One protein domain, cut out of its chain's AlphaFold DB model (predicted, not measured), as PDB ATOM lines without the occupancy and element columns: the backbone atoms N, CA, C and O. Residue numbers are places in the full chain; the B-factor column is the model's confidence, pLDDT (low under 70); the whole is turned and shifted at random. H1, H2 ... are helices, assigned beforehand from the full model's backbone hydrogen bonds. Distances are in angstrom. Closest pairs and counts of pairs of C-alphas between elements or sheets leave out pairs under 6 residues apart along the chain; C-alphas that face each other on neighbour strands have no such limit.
ATOM      1  N   ARG A   2       0.348  30.465 -19.009       86.50
ATOM      2  CA  ARG A   2      -0.526  29.829 -20.028       86.50
ATOM      3  C   ARG A   2      -1.652  28.981 -19.419       86.50
ATOM      4  O   ARG A   2      -2.792  29.128 -19.824       86.50
ATOM      5  N   GLN A   3      -1.341  28.187 -18.392       86.25
ATOM      6  CA  GLN A   3      -2.338  27.419 -17.637       86.25
ATOM      7  C   GLN A   3      -3.421  28.314 -17.006       86.25
ATOM      8  O   GLN A   3      -4.601  28.072 -17.211       86.25
ATOM      9  N   ALA A   4      -3.036  29.404 -16.331       85.19
ATOM     10  CA  ALA A   4      -3.989  30.364 -15.763       85.19
ATOM     11  C   ALA A   4      -4.867  31.045 -16.831       85.19
ATOM     12  O   ALA A   4      -6.019  31.358 -16.558       85.19
ATOM     13  N   ILE A   5      -4.340  31.274 -18.041       84.44
ATOM     14  CA  ILE A   5      -5.121  31.784 -19.179       84.44
ATOM     15  C   ILE A   5      -6.110  30.711 -19.663       84.44
ATOM     16  O   ILE A   5      -7.286  31.012 -19.841       84.44
ATOM     17  N   ALA A   6      -5.673  29.458 -19.811       81.62
ATOM     18  CA  ALA A   6      -6.532  28.352 -20.237       81.62
ATOM     19  C   ALA A   6      -7.690  28.090 -19.252       81.62
ATOM     20  O   ALA A   6      -8.824  27.913 -19.682       81.62
ATOM     21  N   GLU A   7      -7.444  28.178 -17.940       82.12
ATOM     22  CA  GLU A   7      -8.483  28.065 -16.899       82.12
ATOM     23  C   GLU A   7      -9.574  29.153 -17.008       82.12
ATOM     24  O   GLU A   7     -10.671  28.997 -16.475       82.12
ATOM     25  N   THR A   8      -9.303  30.261 -17.709       74.19
ATOM     26  CA  THR A   8     -10.264  31.365 -17.900       74.19
ATOM     27  C   THR A   8     -11.090  31.265 -19.186       74.19
ATOM     28  O   THR A   8     -11.957  32.116 -19.406       74.19
ATOM     29  N   ALA A   9     -10.858  30.246 -20.025       66.00
ATOM     30  CA  ALA A   9     -11.500  30.105 -21.334       66.00
ATOM     31  C   ALA A   9     -13.037  30.041 -21.236       66.00
ATOM     32  O   ALA A   9     -13.727  30.817 -21.901       66.00
ATOM     33  N   ASP A  10     -13.566  29.209 -20.333       70.12
ATOM     34  CA  ASP A  10     -15.012  29.028 -20.136       70.12
ATOM     35  C   ASP A  10     -15.606  29.894 -19.014       70.12
ATOM     36  O   ASP A  10     -16.828  30.067 -18.931       70.12
ATOM     37  N   ALA A  11     -14.751  30.492 -18.182       73.50
ATOM     38  CA  ALA A  11     -15.147  31.322 -17.050       73.50
ATOM     39  C   ALA A  11     -15.635  32.723 -17.471       73.50
ATOM     40  O   ALA A  11     -15.423  33.176 -18.599       73.50
ATOM     41  N   SER A  12     -16.261  33.451 -16.537       77.00
ATOM     42  CA  SER A  12     -16.616  34.869 -16.714       77.00
ATOM     43  C   SER A  12     -15.392  35.727 -17.049       77.00
ATOM     44  O   SER A  12     -14.261  35.373 -16.721       77.00
ATOM     45  N   SER A  13     -15.590  36.875 -17.701       77.62
ATOM     46  CA  SER A  13     -14.484  37.787 -18.017       77.62
ATOM     47  C   SER A  13     -13.775  38.274 -16.755       77.62
ATOM     48  O   SER A  13     -14.401  38.732 -15.801       77.62
ATOM     49  N   ARG A  14     -12.447  38.136 -16.746       81.38
ATOM     50  CA  ARG A  14     -11.573  38.547 -15.649       81.38
ATOM     51  C   ARG A  14     -10.506  39.499 -16.175       81.38
ATOM     52  O   ARG A  14     -10.177  39.503 -17.359       81.38
ATOM     53  N   THR A  15      -9.982  40.321 -15.280       85.44
ATOM     54  CA  THR A  15      -8.926  41.281 -15.602       85.44
ATOM     55  C   THR A  15      -7.561  40.600 -15.653       85.44
ATOM     56  O   THR A  15      -7.370  39.514 -15.104       85.44
ATOM     57  N   ILE A  16      -6.576  41.280 -16.243       85.00
ATOM     58  CA  ILE A  16      -5.175  40.826 -16.274       85.00
ATOM     59  C   ILE A  16      -4.673  40.506 -14.857       85.00
ATOM     60  O   ILE A  16      -4.019  39.489 -14.626       85.00
ATOM     61  N   ARG A  17      -5.068  41.333 -13.880       85.88
ATOM     62  CA  ARG A  17      -4.726  41.171 -12.462       85.88
ATOM     63  C   ARG A  17      -5.161  39.818 -11.896       85.88
ATOM     64  O   ARG A  17      -4.412  39.223 -11.128       85.88
ATOM     65  N   PHE A  18      -6.327  39.309 -12.297       87.12
ATOM     66  CA  PHE A  18      -6.781  37.977 -11.895       87.12
ATOM     67  C   PHE A  18      -5.885  36.880 -12.477       87.12
ATOM     68  O   PHE A  18      -5.465  35.991 -11.745       87.12
ATOM     69  N   THR A  19      -5.540  36.953 -13.764       86.44
ATOM     70  CA  THR A  19      -4.670  35.961 -14.416       86.44
ATOM     71  C   THR A  19      -3.271  35.946 -13.804       86.44
ATOM     72  O   THR A  19      -2.674  34.880 -13.625       86.44
ATOM     73  N   ILE A  20      -2.752  37.117 -13.432       88.88
ATOM     74  CA  ILE A  20      -1.487  37.244 -12.703       88.88
ATOM     75  C   ILE A  20      -1.611  36.628 -11.309       88.88
ATOM     76  O   ILE A  20      -0.781  35.797 -10.947       88.88
ATOM     77  N   TRP A  21      -2.655  36.970 -10.548       91.31
ATOM     78  CA  TRP A  21      -2.918  36.369  -9.237       91.31
ATOM     79  C   TRP A  21      -3.005  34.842  -9.325       91.31
ATOM     80  O   TRP A  21      -2.316  34.141  -8.589       91.31
ATOM     81  N   ARG A  22      -3.763  34.317 -10.293       89.44
ATOM     82  CA  ARG A  22      -3.920  32.877 -10.498       89.44
ATOM     83  C   ARG A  22      -2.611  32.217 -10.917       89.44
ATOM     84  O   ARG A  22      -2.298  31.138 -10.436       89.44
ATOM     85  N   THR A  23      -1.803  32.888 -11.738       89.06
ATOM     86  CA  THR A  23      -0.449  32.423 -12.071       89.06
ATOM     87  C   THR A  23       0.414  32.270 -10.819       89.06
ATOM     88  O   THR A  23       1.106  31.265 -10.707       89.06
ATOM     89  N   LYS A  24       0.348  33.213  -9.869       89.00
ATOM     90  CA  LYS A  24       1.074  33.105  -8.591       89.00
ATOM     91  C   LYS A  24       0.576  31.930  -7.751       89.00
ATOM     92  O   LYS A  24       1.394  31.210  -7.204       89.00
ATOM     93  N   GLN A  25      -0.737  31.706  -7.699       89.31
ATOM     94  CA  GLN A  25      -1.317  30.566  -6.979       89.31
ATOM     95  C   GLN A  25      -0.867  29.219  -7.558       89.31
ATOM     96  O   GLN A  25      -0.489  28.334  -6.803       89.31
ATOM     97  N   ILE A  26      -0.853  29.082  -8.890       88.75
ATOM     98  CA  ILE A  26      -0.377  27.863  -9.569       88.75
ATOM     99  C   ILE A  26       1.114  27.617  -9.299       88.75
ATOM    100  O   ILE A  26       1.531  26.472  -9.192       88.75
ATOM    101  N   LEU A  27       1.930  28.675  -9.221       88.31
ATOM    102  CA  LEU A  27       3.357  28.539  -8.911       88.31
ATOM    103  C   LEU A  27       3.589  28.188  -7.437       88.31
ATOM    104  O   LEU A  27       4.412  27.330  -7.153       88.31
ATOM    105  N   ALA A  28       2.823  28.790  -6.523       85.38
ATOM    106  CA  ALA A  28       2.903  28.519  -5.089       85.38
ATOM    107  C   ALA A  28       2.468  27.093  -4.708       85.38
ATOM    108  O   ALA A  28       2.838  26.608  -3.648       85.38
ATOM    109  N   SER A  29       1.685  26.416  -5.554       84.69
ATOM    110  CA  SER A  29       1.267  25.027  -5.336       84.69
ATOM    111  C   SER A  29       2.248  23.984  -5.880       84.69
ATOM    112  O   SER A  29       1.906  22.803  -5.912       84.69
ATOM    113  N   ARG A  30       3.416  24.390  -6.391       84.69
ATOM    114  CA  ARG A  30       4.433  23.459  -6.895       84.69
ATOM    115  C   ARG A  30       5.429  23.100  -5.795       84.69
ATOM    116  O   ARG A  30       5.717  23.919  -4.932       84.69
ATOM    117  N   GLU A  31       5.992  21.900  -5.867       77.94
ATOM    118  CA  GLU A  31       7.004  21.419  -4.911       77.94
ATOM    119  C   GLU A  31       8.286  22.270  -4.917       77.94
ATOM    120  O   GLU A  31       8.986  22.339  -3.914       77.94
ATOM    121  N   ASP A  32       8.570  22.968  -6.021       82.50
ATOM    122  CA  ASP A  32       9.711  23.873  -6.190       82.50
ATOM    123  C   ASP A  32       9.402  25.339  -5.822       82.50
ATOM    124  O   ASP A  32      10.236  26.208  -6.076       82.50
ATOM    125  N   ALA A  33       8.239  25.640  -5.226       75.88
ATOM    126  CA  ALA A  33       7.752  27.008  -5.016       75.88
ATOM    127  C   ALA A  33       8.755  27.938  -4.309       75.88
ATOM    128  O   ALA A  33       8.924  29.079  -4.741       75.88
ATOM    129  N   ASP A  34       9.456  27.444  -3.284       75.38
ATOM    130  CA  ASP A  34      10.414  28.232  -2.492       75.38
ATOM    131  C   ASP A  34      11.668  28.644  -3.282       75.38
ATOM    132  O   ASP A  34      12.381  29.568  -2.894       75.38
ATOM    133  N   SER A  35      11.929  27.994  -4.422       77.25
ATOM    134  CA  SER A  35      13.052  28.306  -5.315       77.25
ATOM    135  C   SER A  35      12.691  29.268  -6.457       77.25
ATOM    136  O   SER A  35      13.564  29.671  -7.229       77.25
ATOM    137  N   ILE A  36      11.416  29.654  -6.587       82.00
ATOM    138  CA  ILE A  36      10.930  30.474  -7.703       82.00
ATOM    139  C   ILE A  36      10.953  31.956  -7.325       82.00
ATOM    140  O   ILE A  36      10.065  32.464  -6.638       82.00
ATOM    141  N   GLU A  37      11.923  32.697  -7.861       85.25
ATOM    142  CA  GLU A  37      11.916  34.157  -7.773       85.25
ATOM    143  C   GLU A  37      10.836  34.750  -8.696       85.25
ATOM    144  O   GLU A  37      10.827  34.557  -9.916       85.25
ATOM    145  N   MET A  38       9.886  35.479  -8.108       84.88
ATOM    146  CA  MET A  38       8.755  36.034  -8.849       84.88
ATOM    147  C   MET A  38       9.162  37.276  -9.659       84.88
ATOM    148  O   MET A  38       9.619  38.260  -9.077       84.88
ATOM    149  N   PRO A  39       8.891  37.317 -10.980       89.12
ATOM    150  CA  PRO A  39       9.159  38.506 -11.780       89.12
ATOM    151  C   PRO A  39       8.364  39.727 -11.304       89.12
ATOM    152  O   PRO A  39       7.259  39.610 -10.765       89.12
ATOM    153  N   THR A  40       8.890  40.916 -11.601       91.12
ATOM    154  CA  THR A  40       8.209  42.185 -11.311       91.12
ATOM    155  C   THR A  40       6.836  42.265 -11.977       91.12
ATOM    156  O   THR A  40       6.597  41.680 -13.038       91.12
ATOM    157  N   GLU A  41       5.929  43.052 -11.393       84.69
ATOM    158  CA  GLU A  41       4.569  43.216 -11.918       84.69
ATOM    159  C   GLU A  41       4.579  43.671 -13.387       84.69
ATOM    160  O   GLU A  41       3.948  43.039 -14.230       84.69
ATOM    161  N   ARG A  42       5.412  44.658 -13.742       86.81
ATOM    162  CA  ARG A  42       5.587  45.117 -15.134       86.81
ATOM    163  C   ARG A  42       5.986  43.987 -16.094       86.81
ATOM    164  O   ARG A  42       5.524  43.949 -17.234       86.81
ATOM    165  N   THR A  43       6.824  43.057 -15.641       88.50
ATOM    166  CA  THR A  43       7.256  41.902 -16.441       88.50
ATOM    167  C   THR A  43       6.125  40.892 -16.622       88.50
ATOM    168  O   THR A  43       5.963  40.358 -17.718       88.50
ATOM    169  N   LEU A  44       5.304  40.675 -15.590       88.75
ATOM    170  CA  LEU A  44       4.140  39.788 -15.645       88.75
ATOM    171  C   LEU A  44       3.039  40.325 -16.571       88.75
ATOM    172  O   LEU A  44       2.464  39.538 -17.318       88.75
ATOM    173  N   TYR A  45       2.784  41.638 -16.582       88.19
ATOM    174  CA  TYR A  45       1.850  42.255 -17.537       88.19
ATOM    175  C   TYR A  45       2.336  42.097 -18.984       88.19
ATOM    176  O   TYR A  45       1.592  41.612 -19.830       88.19
ATOM    177  N   ARG A  46       3.617  42.372 -19.262       87.38
ATOM    178  CA  ARG A  46       4.193  42.169 -20.604       87.38
ATOM    179  C   ARG A  46       4.176  40.700 -21.042       87.38
ATOM    180  O   ARG A  46       3.961  40.398 -22.214       87.38
ATOM    181  N   LEU A  47       4.426  39.779 -20.110       88.62
ATOM    182  CA  LEU A  47       4.331  38.343 -20.367       88.62
ATOM    183  C   LEU A  47       2.887  37.940 -20.682       88.62
ATOM    184  O   LEU A  47       2.671  37.148 -21.597       88.62
ATOM    185  N   PHE A  48       1.914  38.502 -19.963       87.69
ATOM    186  CA  PHE A  48       0.503  38.303 -20.259       87.69
ATOM    187  C   PHE A  48       0.166  38.791 -21.668       87.69
ATOM    188  O   PHE A  48      -0.364  37.999 -22.436       87.69
ATOM    189  N   ASP A  49       0.539  40.016 -22.048       85.75
ATOM    190  CA  ASP A  49       0.240  40.563 -23.381       85.75
ATOM    191  C   ASP A  49       0.800  39.678 -24.503       85.75
ATOM    192  O   ASP A  49       0.118  39.397 -25.488       85.75
ATOM    193  N   LYS A  50       2.019  39.154 -24.322       87.69
ATOM    194  CA  LYS A  50       2.648  38.238 -25.284       87.69
ATOM    195  C   LYS A  50       1.941  36.881 -25.363       87.69
ATOM    196  O   LYS A  50       1.858  36.300 -26.439       87.69
ATOM    197  N   LEU A  51       1.473  36.346 -24.235       85.00
ATOM    198  CA  LEU A  51       0.841  35.023 -24.161       85.00
ATOM    199  C   LEU A  51      -0.663  35.043 -24.462       85.00
ATOM    200  O   LEU A  51      -1.214  34.015 -24.844       85.00
ATOM    201  N   ALA A  52      -1.322  36.182 -24.263       79.00
ATOM    202  CA  ALA A  52      -2.743  36.396 -24.518       79.00
ATOM    203  C   ALA A  52      -3.022  36.969 -25.920       79.00
ATOM    204  O   ALA A  52      -4.182  37.179 -26.288       79.00
ATOM    205  N   ALA A  53      -1.975  37.221 -26.711       77.50
ATOM    206  CA  ALA A  53      -2.103  37.647 -28.096       77.50
ATOM    207  C   ALA A  53      -2.968  36.646 -28.884       77.50
ATOM    208  O   ALA A  53      -2.698  35.448 -28.902       77.50
ATOM    209  N   GLY A  54      -4.042  37.142 -29.504       65.94
ATOM    210  CA  GLY A  54      -4.961  36.328 -30.305       65.94
ATOM    211  C   GLY A  54      -5.953  35.457 -29.523       65.94
ATOM    212  O   GLY A  54      -6.753  34.786 -30.164       65.94
ATOM    213  N   THR A  55      -5.965  35.474 -28.180       66.81
ATOM    214  CA  THR A  55      -6.894  34.660 -27.358       66.81
ATOM    215  C   THR A  55      -8.059  35.455 -26.758       66.81
ATOM    216  O   THR A  55      -8.976  34.874 -26.182       66.81
ATOM    217  N   HIS A  56      -8.040  36.791 -26.870       69.00
ATOM    218  CA  HIS A  56      -8.989  37.701 -26.209       69.00
ATOM    219  C   HIS A  56      -9.159  37.415 -24.700       69.00
ATOM    220  O   HIS A  56     -10.247  37.598 -24.158       69.00
ATOM    221  N   ALA A  57      -8.095  36.999 -23.998       67.44
ATOM    222  CA  ALA A  57      -8.134  36.520 -22.607       67.44
ATOM    223  C   ALA A  57      -8.878  37.433 -21.602       67.44
ATOM    224  O   ALA A  57      -9.479  36.936 -20.653       67.44
ATOM    225  N   THR A  58      -8.926  38.750 -21.814       70.44
ATOM    226  CA  THR A  58      -9.680  39.713 -20.978       70.44
ATOM    227  C   THR A  58     -10.974  40.234 -21.611       70.44
ATOM    228  O   THR A  58     -11.722  40.964 -20.964       70.44
ATOM    229  N   GLY A  59     -11.250  39.866 -22.862       67.25
ATOM    230  CA  GLY A  59     -12.416  40.298 -23.627       67.25
ATOM    231  C   GLY A  59     -13.703  39.564 -23.241       67.25
ATOM    232  O   GLY A  59     -13.793  38.910 -22.195       67.25
ATOM    233  N   SER A  60     -14.723  39.677 -24.096       69.06
ATOM    234  CA  SER A  60     -16.000  38.980 -23.908       69.06
ATOM    235  C   SER A  60     -15.797  37.465 -23.804       69.06
ATOM    236  O   SER A  60     -15.078  36.871 -24.613       69.06
ATOM    237  N   ALA A  61     -16.471  36.836 -22.837       63.41
ATOM    238  CA  ALA A  61     -16.456  35.384 -22.664       63.41
ATOM    239  C   ALA A  61     -16.871  34.650 -23.954       63.41
ATOM    240  O   ALA A  61     -16.287  33.625 -24.292       63.41
ATOM    241  N   THR A  62     -17.807  35.212 -24.726       61.91
ATOM    242  CA  THR A  62     -18.249  34.649 -26.011       61.91
ATOM    243  C   THR A  62     -17.114  34.603 -27.033       61.91
ATOM    244  O   THR A  62     -16.888  33.576 -27.669       61.91
ATOM    245  N   THR A  63     -16.356  35.694 -27.163       63.69
ATOM    246  CA  THR A  63     -15.237  35.785 -28.110       63.69
ATOM    247  C   THR A  63     -14.093  34.851 -27.712       63.69
ATOM    248  O   THR A  63     -13.509  34.210 -28.582       63.69
ATOM    249  N   ARG A  64     -13.811  34.705 -26.408       75.06
ATOM    250  CA  ARG A  64     -12.813  33.739 -25.914       75.06
ATOM    251  C   ARG A  64     -13.179  32.302 -26.235       75.06
ATOM    252  O   ARG A  64     -12.354  31.590 -26.794       75.06
ATOM    253  N   ARG A  65     -14.410  31.890 -25.914       68.94
ATOM    254  CA  ARG A  65     -14.900  30.533 -26.200       68.94
ATOM    255  C   ARG A  65     -14.849  30.237 -27.695       68.94
ATOM    256  O   ARG A  65     -14.360  29.187 -28.088       68.94
ATOM    257  N   SER A  66     -15.276  31.192 -28.523       67.25
ATOM    258  CA  SER A  66     -15.212  31.072 -29.985       67.25
ATOM    259  C   SER A  66     -13.783  30.881 -30.495       67.25
ATOM    260  O   SER A  66     -13.564  30.027 -31.347       67.25
ATOM    261  N   LEU A  67     -12.807  31.631 -29.973       68.12
ATOM    262  CA  LEU A  67     -11.401  31.480 -30.356       68.12
ATOM    263  C   LEU A  67     -10.784  30.171 -29.867       68.12
ATOM    264  O   LEU A  67     -10.051  29.539 -30.619       68.12
ATOM    265  N   HIS A  68     -11.076  29.768 -28.631       66.44
ATOM    266  CA  HIS A  68     -10.585  28.513 -28.062       66.44
ATOM    267  C   HIS A  68     -11.162  27.279 -28.759       66.44
ATOM    268  O   HIS A  68     -10.483  26.261 -28.834       66.44
ATOM    269  N   ALA A  69     -12.382  27.374 -29.289       65.56
ATOM    270  CA  ALA A  69     -13.015  26.320 -30.076       65.56
ATOM    271  C   ALA A  69     -12.491  26.233 -31.525       65.56
ATOM    272  O   ALA A  69     -12.938  25.371 -32.281       65.56
ATOM    273  N   ARG A  70     -11.573  27.116 -31.953       64.94
ATOM    274  CA  ARG A  70     -10.988  27.029 -33.298       64.94
ATOM    275  C   ARG A  70      -9.993  25.862 -33.365       64.94
ATOM    276  O   ARG A  70      -9.155  25.744 -32.471       64.94
TER     277      ARG A  70
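This is residues 2 to 70 of the 512 residues of the protein "Integrase catalytic domain-containing protein" of Streptomyces scabiei (strain 87.22) (UniProt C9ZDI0). Short H1 packs on the longest helix, H2, while H3 crosses near the beginning of H2, about perpendicular to it. H4 is set apart at one end of the length, and the loop of residues 29 to 40 swings out at the other. The 69 printed residues hold four named helices, H1 to H4 in order, and no named strand: all helix. The whole is compact, radius of gyration of the C-alphas 12.7 A, yet elongated, 38 by 23 by 18 A.

H1, residues 2 to 6, touches H2, residues 16 to 28; their closest C-alphas, Ala 4 and Thr 23, are 5.5 A apart. H3, residues 41 to 51, touches residues 16 to 20 of H2 alone, closest C-alphas Ile 20 and Leu 44 at 6.8 A, about perpendicular at 81 degrees. H4, residues 61 to 68, is apart from H1, H2 and H3. In the four helices every O i to N i+4 pair is within hydrogen-bond range.

H1 begins at C-alpha 2 (-0.526, 29.829, -20.028). H2 is 18.5 A long, H3 15.2 A. H4 ends at C-alpha 68 (-10.585, 28.513, -28.062).

The C-alphas farthest apart, Ser 35 and Thr 62, span 38.1 A. The printed part has no cut; the H2 to H3 link is long. Confidence is low, under 70, at residues 9, 54 to 57, 59 to 63 and 65 to 70.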